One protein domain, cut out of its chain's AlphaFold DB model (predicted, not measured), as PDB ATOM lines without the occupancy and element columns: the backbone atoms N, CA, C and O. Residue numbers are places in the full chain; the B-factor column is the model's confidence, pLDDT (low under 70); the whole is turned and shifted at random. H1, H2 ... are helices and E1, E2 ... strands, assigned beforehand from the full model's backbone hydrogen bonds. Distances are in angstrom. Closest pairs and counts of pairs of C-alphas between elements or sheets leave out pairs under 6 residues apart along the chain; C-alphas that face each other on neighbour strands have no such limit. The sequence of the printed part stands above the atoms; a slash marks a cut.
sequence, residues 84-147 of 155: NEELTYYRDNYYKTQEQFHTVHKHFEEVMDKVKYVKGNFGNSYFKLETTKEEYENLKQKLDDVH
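AT A GLANCE: This is residues 84 to 147 of the 155 residues of an uncharacterized protein of Maribacter ulvicola (UniProt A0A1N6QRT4). A small hairpin of two strands, E1 and E2, sits at one end of a long helix, H1, and a shorter helix, H2, folds back from it across an open gap from H1. The printed part has 64 residues with two named helices and two named strands, in the order H1, E1, E2, H2; the sheet is antiparallel and the class mostly helix. The whole is extended, with a radius of gyration of the C-alphas of 18.3 A and spans of 65 by 21 by 16 A.

HOW THE PARTS SIT: E1, residues 115 to 118, and E2, residues 126 to 129, form an antiparallel hairpin, 144 degrees between directions; N 116 and O 128, 2.8 A apart, are within hydrogen-bond range. The closest C-alphas of H1, residues 84 to 113, and E2 are those of Val 111 and Leu 129, 7.7 A apart. H2, residues 133 to 147, is apart from H1 and E1. Every O i to N i+4 pair is within hydrogen-bond range in H1, 9 of 11 in H2.

IN THESE COORDINATES: H1 begins at C-alpha 84 (9.248, -8.777, 61.885) and measures 43.7 A; E1 measures 9.6 A, E2 10.0 A. H2 measures 22.7 A, ending at C-alpha 147 (13.654, -25.404, 35.168).

THE WHOLE: The C-alphas farthest apart, Asn 84 and Phe 122, are 65.1 A apart. The printed part has no cut and no long link. Residues 122 and 144 to 147 have pLDDT under 70.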
ATOM      1  N   ASN A  84      10.383  -7.860  61.765       73.50
ATOM      2  CA  ASN A  84       9.248  -8.777  61.885       73.50
ATOM      3  C   ASN A  84       8.751  -9.333  60.534       73.50
ATOM      4  O   ASN A  84       8.250 -10.460  60.464       73.50
ATOM      5  N   GLU A  85       8.868  -8.550  59.463       75.88
ATOM      6  CA  GLU A  85       8.492  -8.938  58.100       75.88
ATOM      7  C   GLU A  85       9.554  -9.859  57.485       75.88
ATOM      8  O   GLU A  85       9.189 -10.870  56.881       75.88
ATOM      9  N   GLU A  86      10.847  -9.613  57.748       77.56
ATOM     10  CA  GLU A  86      11.953 -10.519  57.382       77.56
ATOM     11  C   GLU A  86      11.754 -11.912  57.965       77.56
ATOM     12  O   GLU A  86      11.788 -12.918  57.251       77.56
ATOM     13  N   LEU A  87      11.485 -11.982  59.269       79.75
ATOM     14  CA  LEU A  87      11.278 -13.251  59.959       79.75
ATOM     15  C   LEU A  87      10.090 -14.036  59.393       79.75
ATOM     16  O   LEU A  87      10.134 -15.267  59.361       79.75
ATOM     17  N   THR A  88       9.039 -13.344  58.946       84.62
ATOM     18  CA  THR A  88       7.870 -13.980  58.323       84.62
ATOM     19  C   THR A  88       8.211 -14.488  56.925       84.62
ATOM     20  O   THR A  88       7.956 -15.653  56.629       84.62
ATOM     21  N   TYR A  89       8.881 -13.672  56.106       85.88
ATOM     22  CA  TYR A  89       9.344 -14.061  54.774       85.88
ATOM     23  C   TYR A  89      10.226 -15.319  54.815       85.88
ATOM     24  O   TYR A  89       9.948 -16.299  54.120       85.88
ATOM     25  N   TYR A  90      11.258 -15.331  55.667       85.50
ATOM     26  CA  TYR A  90      12.165 -16.476  55.781       85.50
ATOM     27  C   TYR A  90      11.468 -17.719  56.335       85.50
ATOM     28  O   TYR A  90      11.731 -18.829  55.869       85.50
ATOM     29  N   ARG A  91      10.550 -17.549  57.295       87.56
ATOM     30  CA  ARG A  91       9.739 -18.649  57.831       87.56
ATOM     31  C   ARG A  91       8.865 -19.272  56.745       87.56
ATOM     32  O   ARG A  91       8.837 -20.495  56.617       87.56
ATOM     33  N   ASP A  92       8.181 -18.451  55.960       90.75
ATOM     34  CA  ASP A  92       7.291 -18.925  54.904       90.75
ATOM     35  C   ASP A  92       8.078 -19.619  53.787       90.75
ATOM     36  O   ASP A  92       7.682 -20.692  53.334       90.75
ATOM     37  N   ASN A  93       9.230 -19.071  53.384       88.00
ATOM     38  CA  ASN A  93      10.116 -19.722  52.415       88.00
ATOM     39  C   ASN A  93      10.662 -21.058  52.931       88.00
ATOM     40  O   ASN A  93      10.739 -22.023  52.165       88.00
ATOM     41  N   TYR A  94      11.007 -21.138  54.218       91.44
ATOM     42  CA  TYR A  94      11.432 -22.387  54.846       91.44
ATOM     43  C   TYR A  94      10.339 -23.460  54.747       91.44
ATOM     44  O   TYR A  94      10.604 -24.559  54.258       91.44
ATOM     45  N   TYR A  95       9.098 -23.135  55.127       92.88
ATOM     46  CA  TYR A  95       7.989 -24.091  55.052       92.88
ATOM     47  C   TYR A  95       7.622 -24.469  53.615       92.88
ATOM     48  O   TYR A  95       7.411 -25.649  53.343       92.88
ATOM     49  N   LYS A  96       7.630 -23.514  52.675       92.00
ATOM     50  CA  LYS A  96       7.435 -23.796  51.240       92.00
ATOM     51  C   LYS A  96       8.482 -24.773  50.711       92.00
ATOM     52  O   LYS A  96       8.145 -25.741  50.036       92.00
ATOM     53  N   THR A  97       9.749 -24.548  51.053       91.00
ATOM     54  CA  THR A  97      10.855 -25.433  50.655       91.00
ATOM     55  C   THR A  97      10.684 -26.826  51.262       91.00
ATOM     56  O   THR A  97      10.891 -27.835  50.588       91.00
ATOM     57  N   GLN A  98      10.261 -26.899  52.526       90.12
ATOM     58  CA  GLN A  98      10.013 -28.165  53.211       90.12
ATOM     59  C   GLN A  98       8.859 -28.955  52.570       90.12
ATOM     60  O   GLN A  98       8.967 -30.169  52.401       90.12
ATOM     61  N   GLU A  99       7.781 -28.278  52.173       89.31
ATOM     62  CA  GLU A  99       6.641 -28.882  51.477       89.31
ATOM     63  C   GLU A  99       7.031 -29.407  50.087       89.31
ATOM     64  O   GLU A  99       6.702 -30.544  49.727       89.31
ATOM     65  N   GLN A 100       7.798 -28.621  49.326       88.38
ATOM     66  CA  GLN A 100       8.350 -29.049  48.038       88.38
ATOM     67  C   GLN A 100       9.241 -30.282  48.199       88.38
ATOM     68  O   GLN A 100       9.073 -31.263  47.472       88.38
ATOM     69  N   PHE A 101      10.138 -30.275  49.187       90.88
ATOM     70  CA  PHE A 101      10.998 -31.419  49.480       90.88
ATOM     71  C   PHE A 101      10.183 -32.666  49.829       90.88
ATOM     72  O   PHE A 101      10.447 -33.737  49.289       90.88
ATOM     73  N   HIS A 102       9.167 -32.533  50.685       92.12
ATOM     74  CA  HIS A 102       8.306 -33.656  51.055       92.12
ATOM     75  C   HIS A 102       7.563 -34.229  49.841       92.12
ATOM     76  O   HIS A 102       7.470 -35.445  49.680       92.12
ATOM     77  N   THR A 103       7.103 -33.358  48.942       89.12
ATOM     78  CA  THR A 103       6.438 -33.754  47.694       89.12
ATOM     79  C   THR A 103       7.383 -34.520  46.769       89.12
ATOM     80  O   THR A 103       7.030 -35.582  46.257       89.12
ATOM     81  N   VAL A 104       8.606 -34.017  46.578       89.69
ATOM     82  CA  VAL A 104       9.639 -34.685  45.772       89.69
ATOM     83  C   VAL A 104      10.031 -36.026  46.389       89.69
ATOM     84  O   VAL A 104      10.107 -37.025  45.675       89.69
ATOM     85  N   HIS A 105      10.227 -36.071  47.708       92.25
ATOM     86  CA  HIS A 105      10.566 -37.296  48.429       92.25
ATOM     87  C   HIS A 105       9.486 -38.365  48.255       92.25
ATOM     88  O   HIS A 105       9.794 -39.509  47.932       92.25
ATOM     89  N   LYS A 106       8.213 -37.984  48.387       90.31
ATOM     90  CA  LYS A 106       7.088 -38.895  48.173       90.31
ATOM     91  C   LYS A 106       7.052 -39.440  46.742       90.31
ATOM     92  O   LYS A 106       6.909 -40.643  46.551       90.31
ATOM     93  N   HIS A 107       7.220 -38.585  45.732       86.56
ATOM     94  CA  HIS A 107       7.296 -39.054  44.343       86.56
ATOM     95  C   HIS A 107       8.476 -40.009  44.122       86.56
ATOM     96  O   HIS A 107       8.364 -40.965  43.357       86.56
ATOM     97  N   PHE A 108       9.607 -39.770  44.789       89.69
ATOM     98  CA  PHE A 108      10.755 -40.666  44.728       89.69
ATOM     99  C   PHE A 108      10.447 -42.035  45.349       89.69
ATOM    100  O   PHE A 108      10.755 -43.052  44.731       89.69
ATOM    101  N   GLU A 109       9.795 -42.076  46.514       92.12
ATOM    102  CA  GLU A 109       9.332 -43.328  47.132       92.12
ATOM    103  C   GLU A 109       8.398 -44.108  46.192       92.12
ATOM    104  O   GLU A 109       8.633 -45.287  45.933       92.12
ATOM    105  N   GLU A 110       7.416 -43.434  45.582       88.25
ATOM    106  CA  GLU A 110       6.483 -44.051  44.624       88.25
ATOM    107  C   GLU A 110       7.194 -44.659  43.401       88.25
ATOM    108  O   GLU A 110       6.786 -45.704  42.886       88.25
ATOM    109  N   VAL A 111       8.261 -44.017  42.914       89.12
ATOM    110  CA  VAL A 111       9.083 -44.549  41.817       89.12
ATOM    111  C   VAL A 111       9.904 -45.740  42.292       89.12
ATOM    112  O   VAL A 111       9.944 -46.757  41.599       89.12
ATOM    113  N   MET A 112      10.537 -45.641  43.462       89.94
ATOM    114  CA  MET A 112      11.371 -46.702  44.029       89.94
ATOM    115  C   MET A 112      10.581 -47.984  44.302       89.94
ATOM    116  O   MET A 112      11.090 -49.067  44.022       89.94
ATOM    117  N   ASP A 113       9.323 -47.880  44.735       90.88
ATOM    118  CA  ASP A 113       8.431 -49.032  44.931       90.88
ATOM    119  C   ASP A 113       8.146 -49.799  43.629       90.88
ATOM    120  O   ASP A 113       7.936 -51.018  43.632       90.88
ATOM    121  N   LYS A 114       8.173 -49.107  42.485       90.06
ATOM    122  CA  LYS A 114       7.993 -49.702  41.151       90.06
ATOM    123  C   LYS A 114       9.289 -50.290  40.579       90.06
ATOM    124  O   LYS A 114       9.257 -50.910  39.509       90.06
ATOM    125  N   VAL A 115      10.432 -50.108  41.244       93.06
ATOM    126  CA  VAL A 115      11.724 -50.642  40.802       93.06
ATOM    127  C   VAL A 115      11.902 -52.072  41.302       93.06
ATOM    128  O   VAL A 115      11.912 -52.352  42.497       93.06
ATOM    129  N   LYS A 116      12.120 -53.004  40.372       91.12
ATOM    130  CA  LYS A 116      12.388 -54.413  40.676       91.12
ATOM    131  C   LYS A 116      13.754 -54.844  40.183       91.12
ATOM    132  O   LYS A 116      14.192 -54.474  39.094       91.12
ATOM    133  N   TYR A 117      14.412 -55.682  40.973       92.19
ATOM    134  CA  TYR A 117      15.655 -56.323  40.570       92.19
ATOM    135  C   TYR A 117      15.378 -57.474  39.602       92.19
ATOM    136  O   TYR A 117      14.589 -58.375  39.896       92.19
ATOM    137  N   VAL A 118      16.065 -57.470  38.465       90.56
ATOM    138  CA  VAL A 118      16.007 -58.533  37.464       90.56
ATOM    139  C   VAL A 118      17.386 -59.173  37.363       90.56
ATOM    140  O   VAL A 118      18.368 -58.540  36.966       90.56
ATOM    141  N   LYS A 119      17.461 -60.455  37.730       89.25
ATOM    142  CA  LYS A 119      18.691 -61.239  37.617       89.25
ATOM    143  C   LYS A 119      18.969 -61.559  36.147       89.25
ATOM    144  O   LYS A 119      18.114 -62.124  35.469       89.25
ATOM    145  N   GLY A 120      20.168 -61.223  35.674       85.88
ATOM    146  CA  GLY A 120      20.611 -61.568  34.325       85.88
ATOM    147  C   GLY A 120      20.957 -63.053  34.217       85.88
ATOM    148  O   GLY A 120      21.714 -63.574  35.035       85.88
ATOM    149  N   ASN A 121      20.422 -63.743  33.205       81.94
ATOM    150  CA  ASN A 121      20.804 -65.135  32.921       81.94
ATOM    151  C   ASN A 121      22.108 -65.214  32.111       81.94
ATOM    152  O   ASN A 121      22.876 -66.157  32.271       81.94
ATOM    153  N   PHE A 122      22.371 -64.204  31.277       69.88
ATOM    154  CA  PHE A 122      23.624 -64.004  30.554       69.88
ATOM    155  C   PHE A 122      23.967 -62.511  30.615       69.88
ATOM    156  O   PHE A 122      23.317 -61.701  29.960       69.88
ATOM    157  N   GLY A 123      24.948 -62.148  31.445       81.00
ATOM    158  CA  GLY A 123      25.354 -60.758  31.687       81.00
ATOM    159  C   GLY A 123      24.955 -60.215  33.065       81.00
ATOM    160  O   GLY A 123      24.448 -60.946  33.917       81.00
ATOM    161  N   ASN A 124      25.223 -58.926  33.288       85.38
ATOM    162  CA  ASN A 124      24.989 -58.263  34.571       85.38
ATOM    163  C   ASN A 124      23.489 -58.087  34.850       85.38
ATOM    164  O   ASN A 124      22.714 -57.731  33.963       85.38
ATOM    165  N   SER A 125      23.090 -58.309  36.101       90.44
ATOM    166  CA  SER A 125      21.741 -58.002  36.575       90.44
ATOM    167  C   SER A 125      21.458 -56.502  36.532       90.44
ATOM    168  O   SER A 125      22.374 -55.687  36.651       90.44
ATOM    169  N   TYR A 126      20.186 -56.137  36.418       91.31
ATOM    170  CA  TYR A 126      19.757 -54.745  36.314       91.31
ATOM    171  C   TYR A 126      18.470 -54.501  37.098       91.31
ATOM    172  O   TYR A 126      17.740 -55.428  37.450       91.31
ATOM    173  N   PHE A 127      18.188 -53.231  37.369       91.00
ATOM    174  CA  PHE A 127      16.920 -52.797  37.939       91.00
ATOM    175  C   PHE A 127      15.981 -52.361  36.817       91.00
ATOM    176  O   PHE A 127      16.385 -51.655  35.893       91.00
ATOM    177  N   LYS A 128      14.729 -52.808  36.879       90.06
ATOM    178  CA  LYS A 128      13.673 -52.467  35.929       90.06
ATOM    179  C   LYS A 128      12.607 -51.656  36.652       90.06
ATOM    180  O   LYS A 128      12.103 -52.100  37.679       90.06
ATOM    181  N   LEU A 129      12.236 -50.517  36.080       91.00
ATOM    182  CA  LEU A 129      11.068 -49.755  36.509       91.00
ATOM    183  C   LEU A 129       9.815 -50.304  35.814       91.00
ATOM    184  O   LEU A 129       9.756 -50.363  34.583       91.00
ATOM    185  N   GLU A 130       8.824 -50.730  36.592       87.31
ATOM    186  CA  GLU A 130       7.522 -51.156  36.075       87.31
ATOM    187  C   GLU A 130       6.556 -49.971  36.027       87.31
ATOM    188  O   GLU A 130       5.943 -49.601  37.023       87.31
ATOM    189  N   THR A 131       6.423 -49.361  34.851       87.19
ATOM    190  CA  THR A 131       5.559 -48.196  34.629       87.19
ATOM    191  C   THR A 131       4.957 -48.232  33.223       87.19
ATOM    192  O   THR A 131       5.445 -48.954  32.345       87.19
ATOM    193  N   THR A 132       3.870 -47.493  33.005       89.12
ATOM    194  CA  THR A 132       3.283 -47.322  31.672       89.12
ATOM    195  C   THR A 132       4.044 -46.251  30.889       89.12
ATOM    196  O   THR A 132       4.739 -45.409  31.454       89.12
ATOM    197  N   LYS A 133       3.908 -46.254  29.557       86.38
ATOM    198  CA  LYS A 133       4.525 -45.215  28.718       86.38
ATOM    199  C   LYS A 133       4.014 -43.816  29.084       86.38
ATOM    200  O   LYS A 133       4.796 -42.877  29.125       86.38
ATOM    201  N   GLU A 134       2.722 -43.694  29.372       85.75
ATOM    202  CA  GLU A 134       2.090 -42.425  29.748       85.75
ATOM    203  C   GLU A 134       2.624 -41.891  31.083       85.75
ATOM    204  O   GLU A 134       2.940 -40.711  31.195       85.75
ATOM    205  N   GLU A 135       2.788 -42.758  32.086       84.88
ATOM    206  CA  GLU A 135       3.393 -42.388  33.372       84.88
ATOM    207  C   GLU A 135       4.843 -41.910  33.212       84.88
ATOM    208  O   GLU A 135       5.238 -40.931  33.845       84.88
ATOM    209  N   TYR A 136       5.620 -42.562  32.342       85.62
ATOM    210  CA  TYR A 136       7.000 -42.173  32.060       85.62
ATOM    211  C   TYR A 136       7.102 -40.792  31.395       85.62
ATOM    212  O   TYR A 136       7.901 -39.965  31.833       85.62
ATOM    213  N   GLU A 137       6.282 -40.516  30.375       86.06
ATOM    214  CA  GLU A 137       6.271 -39.200  29.715       86.06
ATOM    215  C   GLU A 137       5.827 -38.093  30.685       86.06
ATOM    216  O   GLU A 137       6.448 -37.033  30.733       86.06
ATOM    217  N   ASN A 138       4.831 -38.363  31.537       85.62
ATOM    218  CA  ASN A 138       4.414 -37.431  32.588       85.62
ATOM    219  C   ASN A 138       5.540 -37.146  33.595       85.62
ATOM    220  O   ASN A 138       5.701 -36.010  34.042       85.62
ATOM    221  N   LEU A 139       6.323 -38.162  33.973       82.50
ATOM    222  CA  LEU A 139       7.460 -37.994  34.881       82.50
ATOM    223  C   LEU A 139       8.574 -37.157  34.240       82.50
ATOM    224  O   LEU A 139       9.171 -36.319  34.910       82.50
ATOM    225  N   LYS A 140       8.813 -37.350  32.940       83.56
ATOM    226  CA  LYS A 140       9.775 -36.564  32.167       83.56
ATOM    227  C   LYS A 140       9.347 -35.100  32.044       83.56
ATOM    228  O   LYS A 140      10.147 -34.219  32.328       83.56
ATOM    229  N   GLN A 141       8.081 -34.841  31.716       81.69
ATOM    230  CA  GLN A 141       7.551 -33.477  31.617       81.69
ATOM    231  C   GLN A 141       7.659 -32.717  32.947       81.69
ATOM    232  O   GLN A 141       8.109 -31.574  32.977       81.69
ATOM    233  N   LYS A 142       7.330 -33.376  34.068       77.19
ATOM    234  CA  LYS A 142       7.464 -32.788  35.410       77.19
ATOM    235  C   LYS A 142       8.902 -32.400  35.771       77.19
ATOM    236  O   LYS A 142       9.072 -31.573  36.658       77.19
ATOM    237  N   LEU A 143       9.918 -32.994  35.140       73.38
ATOM    238  CA  LEU A 143      11.322 -32.639  35.364       73.38
ATOM    239  C   LEU A 143      11.715 -31.372  34.590       73.38
ATOM    240  O   LEU A 143      12.418 -30.520  35.128       73.38
ATOM    241  N   ASP A 144      11.221 -31.229  33.361       64.06
ATOM    242  CA  ASP A 144      11.517 -30.083  32.495       64.06
ATOM    243  C   ASP A 144      10.807 -28.800  32.980       64.06
ATOM    244  O   ASP A 144      11.383 -27.710  32.938       64.06
ATOM    245  N   ASP A 145       9.594 -28.918  33.534       57.56
ATOM    246  CA  ASP A 145       8.828 -27.774  34.059       57.56
ATOM    247  C   ASP A 145       9.460 -27.126  35.311       57.56
ATOM    248  O   ASP A 145       9.230 -25.943  35.589       57.56
ATOM    249  N   VAL A 146      10.311 -27.850  36.052       53.22
ATOM    250  CA  VAL A 146      11.019 -27.321  37.238       53.22
ATOM    251  C   VAL A 146      12.078 -26.281  36.850       53.22
ATOM    252  O   VAL A 146      12.359 -25.373  37.631       53.22
ATOM    253  N   HIS A 147      12.619 -26.336  35.629       47.56
ATOM    254  CA  HIS A 147      13.654 -25.404  35.168       47.56
ATOM    255  C   HIS A 147      13.112 -24.088  34.585       47.56
ATOM    256  O   HIS A 147      13.869 -23.128  34.451       47.56
TER     257      HIS A 147